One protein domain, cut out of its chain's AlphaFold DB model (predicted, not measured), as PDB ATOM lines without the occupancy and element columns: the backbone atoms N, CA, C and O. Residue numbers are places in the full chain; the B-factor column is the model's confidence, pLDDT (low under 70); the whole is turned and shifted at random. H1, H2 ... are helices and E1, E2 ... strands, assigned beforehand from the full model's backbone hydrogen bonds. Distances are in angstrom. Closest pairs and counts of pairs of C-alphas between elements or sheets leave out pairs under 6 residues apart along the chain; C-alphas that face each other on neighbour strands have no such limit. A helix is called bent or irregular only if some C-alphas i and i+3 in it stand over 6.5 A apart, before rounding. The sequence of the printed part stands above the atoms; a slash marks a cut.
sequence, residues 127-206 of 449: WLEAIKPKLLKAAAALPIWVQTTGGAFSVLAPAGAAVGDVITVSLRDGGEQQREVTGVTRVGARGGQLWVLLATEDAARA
ATOM      1  N   TRP A 127     152.682 117.330 216.639       89.69
ATOM      2  CA  TRP A 127     151.787 118.396 216.193       89.69
ATOM      3  C   TRP A 127     151.183 119.152 217.381       89.69
ATOM      4  O   TRP A 127     151.240 120.380 217.404       89.69
ATOM      5  N   LEU A 128     150.661 118.441 218.391       89.44
ATOM      6  CA  LEU A 128     150.076 119.066 219.580       89.44
ATOM      7  C   LEU A 128     151.119 119.864 220.362       89.44
ATOM      8  O   LEU A 128     150.796 120.935 220.868       89.44
ATOM      9  N   GLU A 129     152.361 119.385 220.438       87.75
ATOM     10  CA  GLU A 129     153.484 120.084 221.074       87.75
ATOM     11  C   GLU A 129     153.872 121.377 220.343       87.75
ATOM     12  O   GLU A 129     154.148 122.394 220.992       87.75
ATOM     13  N   ALA A 130     153.807 121.376 219.007       88.50
ATOM     14  CA  ALA A 130     154.101 122.540 218.171       88.50
ATOM     15  C   ALA A 130     153.075 123.684 218.318       88.50
ATOM     16  O   ALA A 130     153.367 124.834 217.974       88.50
ATOM     17  N   ILE A 131     151.881 123.414 218.860       88.88
ATOM     18  CA  ILE A 131     150.868 124.450 219.105       88.88
ATOM     19  C   ILE A 131     151.353 125.421 220.191       88.88
ATOM     20  O   ILE A 131     151.900 125.033 221.224       88.88
ATOM     21  N   LYS A 132     151.134 126.725 219.998       88.94
ATOM     22  CA  LYS A 132     151.491 127.732 221.011       88.94
ATOM     23  C   LYS A 132     150.614 127.561 222.266       88.94
ATOM     24  O   LYS A 132     149.395 127.502 222.120       88.94
ATOM     25  N   PRO A 133     151.160 127.625 223.497       88.12
ATOM     26  CA  PRO A 133     150.368 127.488 224.730       88.12
ATOM     27  C   PRO A 133     149.177 128.453 224.838       88.12
ATOM     28  O   PRO A 133     148.134 128.103 225.379       88.12
ATOM     29  N   LYS A 134     149.299 129.665 224.273       88.75
ATOM     30  CA  LYS A 134     148.194 130.637 224.212       88.75
ATOM     31  C   LYS A 134     146.999 130.132 223.391       88.75
ATOM     32  O   LYS A 134     145.870 130.433 223.754       88.75
ATOM     33  N   LEU A 135     147.245 129.371 222.321       87.38
ATOM     34  CA  LEU A 135     146.188 128.788 221.488       87.38
ATOM     35  C   LEU A 135     145.487 127.640 222.208       87.38
ATOM     36  O   LEU A 135     144.271 127.567 222.147       87.38
ATOM     37  N   LEU A 136     146.223 126.808 222.950       89.38
ATOM     38  CA  LEU A 136     145.611 125.775 223.794       89.38
ATOM     39  C   LEU A 136     144.739 126.394 224.883       89.38
ATOM     40  O   LEU A 136     143.608 125.977 225.079       89.38
ATOM     41  N   LYS A 137     145.216 127.457 225.538       90.00
ATOM     42  CA  LYS A 137     144.402 128.176 226.523       90.00
ATOM     43  C   LYS A 137     143.118 128.755 225.909       90.00
ATOM     44  O   LYS A 137     142.083 128.726 226.561       90.00
ATOM     45  N   ALA A 138     143.185 129.268 224.679       87.88
ATOM     46  CA  ALA A 138     142.006 129.745 223.958       87.88
ATOM     47  C   ALA A 138     141.055 128.588 223.596       87.88
ATOM     48  O   ALA A 138     139.872 128.668 223.900       87.88
ATOM     49  N   ALA A 139     141.593 127.493 223.047       88.56
ATOM     50  CA  ALA A 139     140.848 126.288 222.681       88.56
ATOM     51  C   ALA A 139     140.151 125.618 223.877       88.56
ATOM     52  O   ALA A 139     139.086 125.031 223.718       88.56
ATOM     53  N   ALA A 140     140.740 125.713 225.075       88.62
ATOM     54  CA  ALA A 140     140.143 125.212 226.312       88.62
ATOM     55  C   ALA A 140     138.894 126.001 226.734       88.62
ATOM     56  O   ALA A 140     138.019 125.439 227.385       88.62
ATOM     57  N   ALA A 141     138.822 127.291 226.392       88.69
ATOM     58  CA  ALA A 141     137.673 128.139 226.698       88.69
ATOM     59  C   ALA A 141     136.579 128.020 225.629       88.69
ATOM     60  O   ALA A 141     135.400 127.964 225.961       88.69
ATOM     61  N   LEU A 142     136.975 127.974 224.356       88.38
ATOM     62  CA  LEU A 142     136.068 127.818 223.226       88.38
ATOM     63  C   LEU A 142     136.794 127.063 222.103       88.38
ATOM     64  O   LEU A 142     137.894 127.483 221.741       88.38
ATOM     65  N   PRO A 143     136.219 125.988 221.529       91.69
ATOM     66  CA  PRO A 143     136.822 125.276 220.409       91.69
ATOM     67  C   PRO A 143     137.219 126.220 219.269       91.69
ATOM     68  O   PRO A 143     136.448 127.099 218.880       91.69
ATOM     69  N   ILE A 144     138.420 126.041 218.720       90.56
ATOM     70  CA  ILE A 144     138.980 126.941 217.699       90.56
ATOM     71  C   ILE A 144     139.392 126.185 216.442       90.56
ATOM     72  O   ILE A 144     139.789 125.022 216.499       90.56
ATOM     73  N   TRP A 145     139.386 126.874 215.304       88.50
ATOM     74  CA  TRP A 145     139.958 126.339 214.073       88.50
ATOM     75  C   TRP A 145     141.483 126.289 214.133       88.50
ATOM     76  O   TRP A 145     142.155 127.281 214.421       88.50
ATOM     77  N   VAL A 146     142.034 125.131 213.785       87.00
ATOM     78  CA  VAL A 146     143.470 124.901 213.642       87.00
ATOM     79  C   VAL A 146     143.768 124.223 212.313       87.00
ATOM     80  O   VAL A 146     142.958 123.466 211.781       87.00
ATOM     81  N   GLN A 147     144.952 124.494 211.775       83.88
ATOM     82  CA  GLN A 147     145.444 123.821 210.581       83.88
ATOM     83  C   GLN A 147     146.159 122.525 210.982       83.88
ATOM     84  O   GLN A 147     147.049 122.521 211.837       83.88
ATOM     85  N   THR A 148     145.755 121.416 210.372       79.88
ATOM     86  CA  THR A 148     146.357 120.093 210.587       79.88
ATOM     87  C   THR A 148     147.534 119.860 209.638       79.88
ATOM     88  O   THR A 148     147.728 120.600 208.672       79.88
ATOM     89  N   THR A 149     148.325 118.813 209.885       71.06
ATOM     90  CA  THR A 149     149.536 118.467 209.113       71.06
ATOM     91  C   THR A 149     149.279 118.256 207.609       71.06
ATOM     92  O   THR A 149     150.201 118.391 206.814       71.06
ATOM     93  N   GLY A 150     148.033 117.985 207.199       68.25
ATOM     94  CA  GLY A 150     147.622 117.853 205.792       68.25
ATOM     95  C   GLY A 150     147.054 119.129 205.157       68.25
ATOM     96  O   GLY A 150     146.498 119.069 204.066       68.25
ATOM     97  N   GLY A 151     147.114 120.275 205.843       67.19
ATOM     98  CA  GLY A 151     146.570 121.548 205.358       67.19
ATOM     99  C   GLY A 151     145.055 121.715 205.524       67.19
ATOM    100  O   GLY A 151     144.550 122.816 205.317       67.19
ATOM    101  N   ALA A 152     144.336 120.674 205.952       75.25
ATOM    102  CA  ALA A 152     142.920 120.759 206.293       75.25
ATOM    103  C   ALA A 152     142.713 121.511 207.618       75.25
ATOM    104  O   ALA A 152     143.472 121.326 208.577       75.25
ATOM    105  N   PHE A 153     141.667 122.337 207.680       79.69
ATOM    106  CA  PHE A 153     141.224 122.970 208.918       79.69
ATOM    107  C   PHE A 153     140.354 122.000 209.717       79.69
ATOM    108  O   PHE A 153     139.455 121.356 209.180       79.69
ATOM    109  N   SER A 154     140.618 121.899 211.012       86.50
ATOM    110  CA  SER A 154     139.826 121.108 211.953       86.50
ATOM    111  C   SER A 154     139.621 121.904 213.230       86.50
ATOM    112  O   SER A 154     140.335 122.875 213.485       86.50
ATOM    113  N   VAL A 155     138.636 121.514 214.029       91.44
ATOM    114  CA  VAL A 155     138.339 122.210 215.279       91.44
ATOM    115  C   VAL A 155     139.104 121.538 216.413       91.44
ATOM    116  O   VAL A 155     138.910 120.355 216.673       91.44
ATOM    117  N   LEU A 156     139.987 122.276 217.082       93.38
ATOM    118  CA  LEU A 156     140.663 121.818 218.291       93.38
ATOM    119  C   LEU A 156     139.774 122.089 219.500       93.38
ATOM    120  O   LEU A 156     139.394 123.236 219.740       93.38
ATOM    121  N   ALA A 157     139.506 121.045 220.274       94.12
ATOM    122  CA  ALA A 157     138.727 121.126 221.498       94.12
ATOM    123  C   ALA A 157     139.309 120.202 222.580       94.12
ATOM    124  O   ALA A 157     139.992 119.218 222.261       94.12
ATOM    125  N   PRO A 158     139.010 120.471 223.857       94.12
ATOM    126  CA  PRO A 158     139.072 119.458 224.896       94.12
ATOM    127  C   PRO A 158     138.286 118.203 224.511       94.12
ATOM    128  O   PRO A 158     137.237 118.286 223.868       94.12
ATOM    129  N   ALA A 159     138.767 117.037 224.935       92.00
ATOM    130  CA  ALA A 159     137.985 115.812 224.841       92.00
ATOM    131  C   ALA A 159     136.658 115.970 225.607       92.00
ATOM    132  O   ALA A 159     136.647 116.464 226.734       92.00
ATOM    133  N   GLY A 160     135.549 115.552 224.993       88.56
ATOM    134  CA  GLY A 160     134.218 115.623 225.602       88.56
ATOM    135  C   GLY A 160     133.074 115.625 224.591       88.56
ATOM    136  O   GLY A 160     132.042 115.025 224.861       88.56
ATOM    137  N   ALA A 161     133.273 116.228 223.417       89.56
ATOM    138  CA  ALA A 161     132.273 116.226 222.351       89.56
ATOM    139  C   ALA A 161     132.223 114.878 221.609       89.56
ATOM    140  O   ALA A 161     133.267 114.300 221.283       89.56
ATOM    141  N   ALA A 162     131.012 114.409 221.315       88.94
ATOM    142  CA  ALA A 162     130.712 113.205 220.551       88.94
ATOM    143  C   ALA A 162     130.157 113.540 219.156       88.94
ATOM    144  O   ALA A 162     129.749 114.662 218.871       88.94
ATOM    145  N   VAL A 163     130.148 112.548 218.261       88.12
ATOM    146  CA  VAL A 163     129.525 112.689 216.935       88.12
ATOM    147  C   VAL A 163     128.020 112.916 217.104       88.12
ATOM    148  O   VAL A 163     127.359 112.130 217.777       88.12
ATOM    149  N   GLY A 164     127.495 113.966 216.473       84.81
ATOM    150  CA  GLY A 164     126.110 114.426 216.608       84.81
ATOM    151  C   GLY A 164     125.927 115.610 217.563       84.81
ATOM    152  O   GLY A 164     124.884 116.260 217.520       84.81
ATOM    153  N   ASP A 165     126.930 115.939 218.383       89.06
ATOM    154  CA  ASP A 165     126.855 117.106 219.262       89.06
ATOM    155  C   ASP A 165     126.945 118.403 218.454       89.06
ATOM    156  O   ASP A 165     127.747 118.528 217.522       89.06
ATOM    157  N   VAL A 166     126.161 119.407 218.848       89.19
ATOM    158  CA  VAL A 166     126.280 120.772 218.326       89.19
ATOM    159  C   VAL A 166     127.168 121.574 219.266       89.19
ATOM    160  O   VAL A 166     126.822 121.811 220.421       89.19
ATOM    161  N   ILE A 167     128.316 122.006 218.757       89.56
ATOM    162  CA  ILE A 167     129.303 122.784 219.500       89.56
ATOM    163  C   ILE A 167     129.406 124.202 218.949       89.56
ATOM    164  O   ILE A 167     129.246 124.438 217.751       89.56
ATOM    165  N   THR A 168     129.732 125.152 219.820       91.31
ATOM    166  CA  THR A 168     130.069 126.516 219.409       91.31
ATOM    167  C   THR A 168     131.563 126.599 219.124       91.31
ATOM    168  O   THR A 168     132.382 126.254 219.973       91.31
ATOM    169  N   VAL A 169     131.924 127.048 217.924       89.50
ATOM    170  CA  VAL A 169     133.313 127.172 217.471       89.50
ATOM    171  C   VAL A 169     133.635 128.636 217.206       89.50
ATOM    172  O   VAL A 169     132.876 129.331 216.528       89.50
ATOM    173  N   SER A 170     134.787 129.090 217.694       86.88
ATOM    174  CA  SER A 170     135.309 130.423 217.406       86.88
ATOM    175  C   SER A 170     135.834 130.509 215.976       86.88
ATOM    176  O   SER A 170     136.665 129.701 215.549       86.88
ATOM    177  N   LEU A 171     135.382 131.513 215.235       78.62
ATOM    178  CA  LEU A 171     135.905 131.871 213.926       78.62
ATOM    179  C   LEU A 171     137.181 132.695 214.063       78.62
ATOM    180  O   LEU A 171     137.359 133.471 215.000       78.62
ATOM    181  N   ARG A 172     138.044 132.588 213.052       68.38
ATOM    182  CA  ARG A 172     139.305 133.336 212.975       68.38
ATOM    183  C   ARG A 172     139.113 134.859 213.059       68.38
ATOM    184  O   ARG A 172     140.000 135.538 213.564       68.38
ATOM    185  N   ASP A 173     137.953 135.352 212.629       74.88
ATOM    186  CA  ASP A 173     137.608 136.779 212.588       74.88
ATOM    187  C   ASP A 173     136.838 137.258 213.839       74.88
ATOM    188  O   ASP A 173     136.329 138.374 213.863       74.88
ATOM    189  N   GLY A 174     136.741 136.429 214.890       69.88
ATOM    190  CA  GLY A 174     136.140 136.810 216.176       69.88
ATOM    191  C   GLY A 174     134.631 136.576 216.309       69.88
ATOM    192  O   GLY A 174     134.039 137.035 217.280       69.88
ATOM    193  N   GLY A 175     134.007 135.865 215.363       80.12
ATOM    194  CA  GLY A 175     132.616 135.400 215.464       80.12
ATOM    195  C   GLY A 175     132.491 133.990 216.057       80.12
ATOM    196  O   GLY A 175     133.479 133.272 216.176       80.12
ATOM    197  N   GLU A 176     131.271 133.566 216.375       88.12
ATOM    198  CA  GLU A 176     130.959 132.211 216.846       88.12
ATOM    199  C   GLU A 176     130.000 131.519 215.873       88.12
ATOM    200  O   GLU A 176     129.111 132.156 215.309       88.12
ATOM    201  N   GLN A 177     130.174 130.214 215.655       86.56
ATOM    202  CA  GLN A 177     129.256 129.408 214.846       86.56
ATOM    203  C   GLN A 177     128.921 128.095 215.533       86.56
ATOM    204  O   GLN A 177     129.809 127.412 216.043       86.56
ATOM    205  N   GLN A 178     127.645 127.715 215.468       89.75
ATOM    206  CA  GLN A 178     127.210 126.375 215.831       89.75
ATOM    207  C   GLN A 178     127.570 125.396 214.720       89.75
ATOM    208  O   GLN A 178     127.293 125.621 213.540       89.75
ATOM    209  N   ARG A 179     128.226 124.312 215.106       87.75
ATOM    210  CA  ARG A 179     128.718 123.284 214.204       87.75
ATOM    211  C   ARG A 179     128.365 121.923 214.764       87.75
ATOM    212  O   ARG A 179     128.564 121.679 215.947       87.75
ATOM    213  N   GLU A 180     127.871 121.044 213.910       87.88
ATOM    214  CA  GLU A 180     127.642 119.660 214.294       87.88
ATOM    215  C   GLU A 180     128.941 118.866 214.145       87.88
ATOM    216  O   GLU A 180     129.623 118.959 213.121       87.88
ATOM    217  N   VAL A 181     129.289 118.087 215.165       89.44
ATOM    218  CA  VAL A 181     130.443 117.192 215.139       89.44
ATOM    219  C   VAL A 181     130.118 115.976 214.276       89.44
ATOM    220  O   VAL A 181     129.232 115.186 214.587       89.44
ATOM    221  N   THR A 182     130.874 115.792 213.199       87.50
ATOM    222  CA  THR A 182     130.736 114.665 212.262       87.50
ATOM    223  C   THR A 182     131.827 113.610 212.444       87.50
ATOM    224  O   THR A 182     131.709 112.503 211.925       87.50
ATOM    225  N   GLY A 183     132.875 113.917 213.215       89.44
ATOM    226  CA  GLY A 183     133.947 112.981 213.541       89.44
ATOM    227  C   GLY A 183     134.842 113.488 214.667       89.44
ATOM    228  O   GLY A 183     134.991 114.693 214.859       89.44
ATOM    229  N   VAL A 184     135.463 112.562 215.400       92.44
ATOM    230  CA  VAL A 184     136.343 112.861 216.540       92.44
ATOM    231  C   VAL A 184     137.660 112.115 216.367       92.44
ATOM    232  O   VAL A 184     137.680 110.890 216.278       92.44
ATOM    233  N   THR A 185     138.771 112.847 216.349       92.38
ATOM    234  CA  THR A 185     140.125 112.285 216.270       92.38
ATOM    235  C   THR A 185     140.881 112.581 217.558       92.38
ATOM    236  O   THR A 185     141.042 113.737 217.946       92.38
ATOM    237  N   ARG A 186     141.364 111.534 218.229       93.62
ATOM    238  CA  ARG A 186     142.159 111.646 219.461       93.62
ATOM    239  C   ARG A 186     143.574 112.118 219.129       93.62
ATOM    240  O   ARG A 186     144.238 111.492 218.310       93.62
ATOM    241  N   VAL A 187     144.035 113.199 219.760       90.94
ATOM    242  CA  VAL A 187     145.350 113.793 219.458       90.94
ATOM    243  C   VAL A 187     146.392 113.449 220.516       90.94
ATOM    244  O   VAL A 187     147.507 113.080 220.165       90.94
ATOM    245  N   GLY A 188     146.050 113.606 221.793       93.00
ATOM    246  CA  GLY A 188     146.957 113.380 222.918       93.00
ATOM    247  C   GLY A 188     146.560 114.205 224.139       93.00
ATOM    248  O   GLY A 188     145.488 114.813 224.155       93.00
ATOM    249  N   ALA A 189     147.433 114.252 225.142       93.25
ATOM    250  CA  ALA A 189     147.285 115.125 226.302       93.25
ATOM    251  C   ALA A 189     148.320 116.253 226.274       93.25
ATOM    252  O   ALA A 189     149.442 116.064 225.805       93.25
ATOM    253  N   ARG A 190     147.941 117.432 226.775       91.94
ATOM    254  CA  ARG A 190     148.874 118.534 227.021       91.94
ATOM    255  C   ARG A 190     148.341 119.472 228.092       91.94
ATOM    256  O   ARG A 190     147.235 119.995 227.947       91.94
ATOM    257  N   GLY A 191     149.152 119.746 229.113       88.12
ATOM    258  CA  GLY A 191     148.789 120.648 230.207       88.12
ATOM    259  C   GLY A 191     147.729 120.073 231.150       88.12
ATOM    260  O   GLY A 191     146.918 120.831 231.675       88.12
ATOM    261  N   GLY A 192     147.718 118.751 231.340       87.81
ATOM    262  CA  GLY A 192     146.770 118.028 232.187       87.81
ATOM    263  C   GLY A 192     145.401 117.784 231.547       87.81
ATOM    264  O   GLY A 192     144.459 117.429 232.249       87.81
ATOM    265  N   GLN A 193     145.264 117.993 230.235       91.56
ATOM    266  CA  GLN A 193     143.993 117.899 229.515       91.56
ATOM    267  C   GLN A 193     144.141 117.081 228.233       91.56
ATOM    268  O   GLN A 193     145.148 117.192 227.533       91.56
ATOM    269  N   LEU A 194     143.121 116.279 227.919       94.81
ATOM    270  CA  LEU A 194     143.019 115.525 226.669       94.81
ATOM    271  C   LEU A 194     142.482 116.415 225.549       94.81
ATOM    272  O   LEU A 194     141.508 117.144 225.740       94.81
ATOM    273  N   TRP A 195     143.086 116.304 224.371       95.00
ATOM    274  CA  TRP A 195     142.782 117.119 223.199       95.00
ATOM    275  C   TRP A 195     142.299 116.259 222.035       95.00
ATOM    276  O   TRP A 195     142.885 115.217 221.716       95.00
ATOM    277  N   VAL A 196     141.250 116.728 221.366       94.88
ATOM    278  CA  VAL A 196     140.675 116.104 220.171       94.88
ATOM    279  C   VAL A 196     140.622 117.093 219.010       94.88
ATOM    280  O   VAL A 196     140.498 118.304 219.200       94.88
ATOM    281  N   LEU A 197     140.701 116.556 217.797       92.94
ATOM    282  CA  LEU A 197     140.339 117.253 216.570       92.94
ATOM    283  C   LEU A 197     138.938 116.815 216.160       92.94
ATOM    284  O   LEU A 197     138.685 115.627 215.960       92.94
ATOM    285  N   LEU A 198     138.041 117.782 216.027       91.75
ATOM    286  CA  LEU A 198     136.668 117.567 215.614       91.75
ATOM    287  C   LEU A 198     136.543 117.896 214.128       91.75
ATOM    288  O   LEU A 198     136.897 118.994 213.681       91.75
ATOM    289  N   ALA A 199     136.046 116.923 213.369       87.88
ATOM    290  CA  ALA A 199     135.482 117.170 212.055       87.88
ATOM    291  C   ALA A 199     134.076 117.719 212.272       87.88
ATOM    292  O   ALA A 199     133.314 117.177 213.075       87.88
ATOM    293  N   THR A 200     133.755 118.822 211.605       86.00
ATOM    294  CA  THR A 200     132.494 119.512 211.830       86.00
ATOM    295  C   THR A 200     131.839 119.942 210.533       86.00
ATOM    296  O   THR A 200     132.501 120.201 209.526       86.00
ATOM    297  N   GLU A 201     130.515 120.024 210.562       83.81
ATOM    298  CA  GLU A 201     129.709 120.575 209.485       83.81
ATOM    299  C   GLU A 201     128.808 121.701 210.004       83.81
ATOM    300  O   GLU A 201     128.576 121.855 211.201       83.81
ATOM    301  N   ASP A 202     128.344 122.550 209.092       78.25
ATOM    302  CA  ASP A 202     127.243 123.469 209.362       78.25
ATOM    303  C   ASP A 202     125.976 122.686 209.754       78.25
ATOM    304  O   ASP A 202     125.475 121.878 208.966       78.25
ATOM    305  N   ALA A 203     125.465 122.924 210.962       72.12
ATOM    306  CA  ALA A 203     124.335 122.182 211.516       72.12
ATOM    307  C   ALA A 203     123.067 122.303 210.647       72.12
ATOM    308  O   ALA A 203     122.326 121.331 210.503       72.12
ATOM    309  N   ALA A 204     122.853 123.457 210.001       72.69
ATOM    310  CA  ALA A 204     121.713 123.651 209.105       72.69
ATOM    311  C   ALA A 204     121.810 122.737 207.873       72.69
ATOM    312  O   ALA A 204     120.860 122.044 207.515       72.69
ATOM    313  N   ARG A 205     123.004 122.642 207.274       73.19
ATOM    314  CA  ARG A 205     123.236 121.778 206.105       73.19
ATOM    315  C   ARG A 205     123.177 120.293 206.458       73.19
ATOM    316  O   ARG A 205     122.745 119.487 205.635       73.19
ATOM    317  N   ALA A 206     123.618 119.916 207.657       71.88
ATOM    318  CA  ALA A 206     123.541 118.537 208.127       71.88
ATOM    319  C   ALA A 206     122.081 118.080 208.314       71.88
ATOM    320  O   ALA A 206     121.727 116.974 207.893       71.88
TER     321      ALA A 206
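Overview. This is residues 127 to 206 of the 449 residues of an uncharacterized protein of Rhodococcus erythropolis (UniProt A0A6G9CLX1). This is a small barrel-like body made of one strongly twisted antiparallel sheet, folded back on itself, with E1 and E2 facing E4 and E3 across the hinge strand E5; the edge strands E1 and E3 come together at one place, so the barrel is nearly closed. The helix H2 packs over E2, while the four-residue helices H1 and H3 lie toward opposite ends of the longest axis. The printed part has 80 residues, in the order H1 H2 E1 E2 E3 E4 E5 H3, and the sheet runs E1 E2 E5 E4 E3; the class is mixed, helices and strands. The whole is compact, with a radius of gyration of the C-alphas of 11.8 A and a rounded outline of 34 by 25 by 25 A.

Along the chain. Find C-alpha 127 at (151.787, 118.396, 216.193), where H1, residues 127 to 130, begins. H2 follows as residues 133 to 141, 12.9 A long. Next come E1, residues 144 to 147, 10.1 A, and E2, residues 153 to 158, 16.5 A. E3 is residues 166 to 170, 13.2 A. Look for C-alpha 176 at (130.959, 132.211, 216.846): there E4 begins, residues 176 to 189, 25.5 A, bending by 98 degrees at residue 180. E5, residues 194 to 202, spans 24.7 A, and H3, residues 203 to 206, ends at C-alpha 206, (123.541, 118.537, 208.127).

Arrangement. Start with the folded sheet, one sheet bent back into two leaves that face each other. In the hairpin E1 and E2, N 146 and O 154 are 2.8 A apart, within hydrogen-bond range. Between the antiparallel neighbours E2 and E5, look at N 198 and O 155, 2.8 A. E3 E4 E5 form a meander, each strand the antiparallel neighbour of the one before: see N 197 and O 185, 2.8 A, and N 167 and O 179, 2.8 A. With E2 before them they make a Greek key, in which the first strand is the antiparallel neighbour of the fourth. The closest C-alphas of the edge strands E1 and E3, Ile 144 and Ser 170, are 5.1 A apart. H2 is on the sheet at a height of 8.5 A, over E2 and slantwise to it at 50 degrees on the local plane; their closest C-alphas, Ala 139 and Ala 157, are 5.7 A apart. H1 only grazes the sheet with residues 127 to 129. H3 is on the sheet at a height of 8.4 A, over none of its strands, but only just, with 2 of its C-alphas falling on E5 and 2 on E4. H2 has 4 of 5 O i to N i+4 pairs within range; H1 and H3 are too short for such a pair.

Size, cuts and confidence. The two farthest C-alphas, Gly 192 and Arg 205, are 35.3 A apart. The printed part has no cut and no long link; the link E2 to E3 is short, the others tight. The mean pLDDT of the printed part is 86.5; look for values under 70 at residues 150 to 151, 172 and 174.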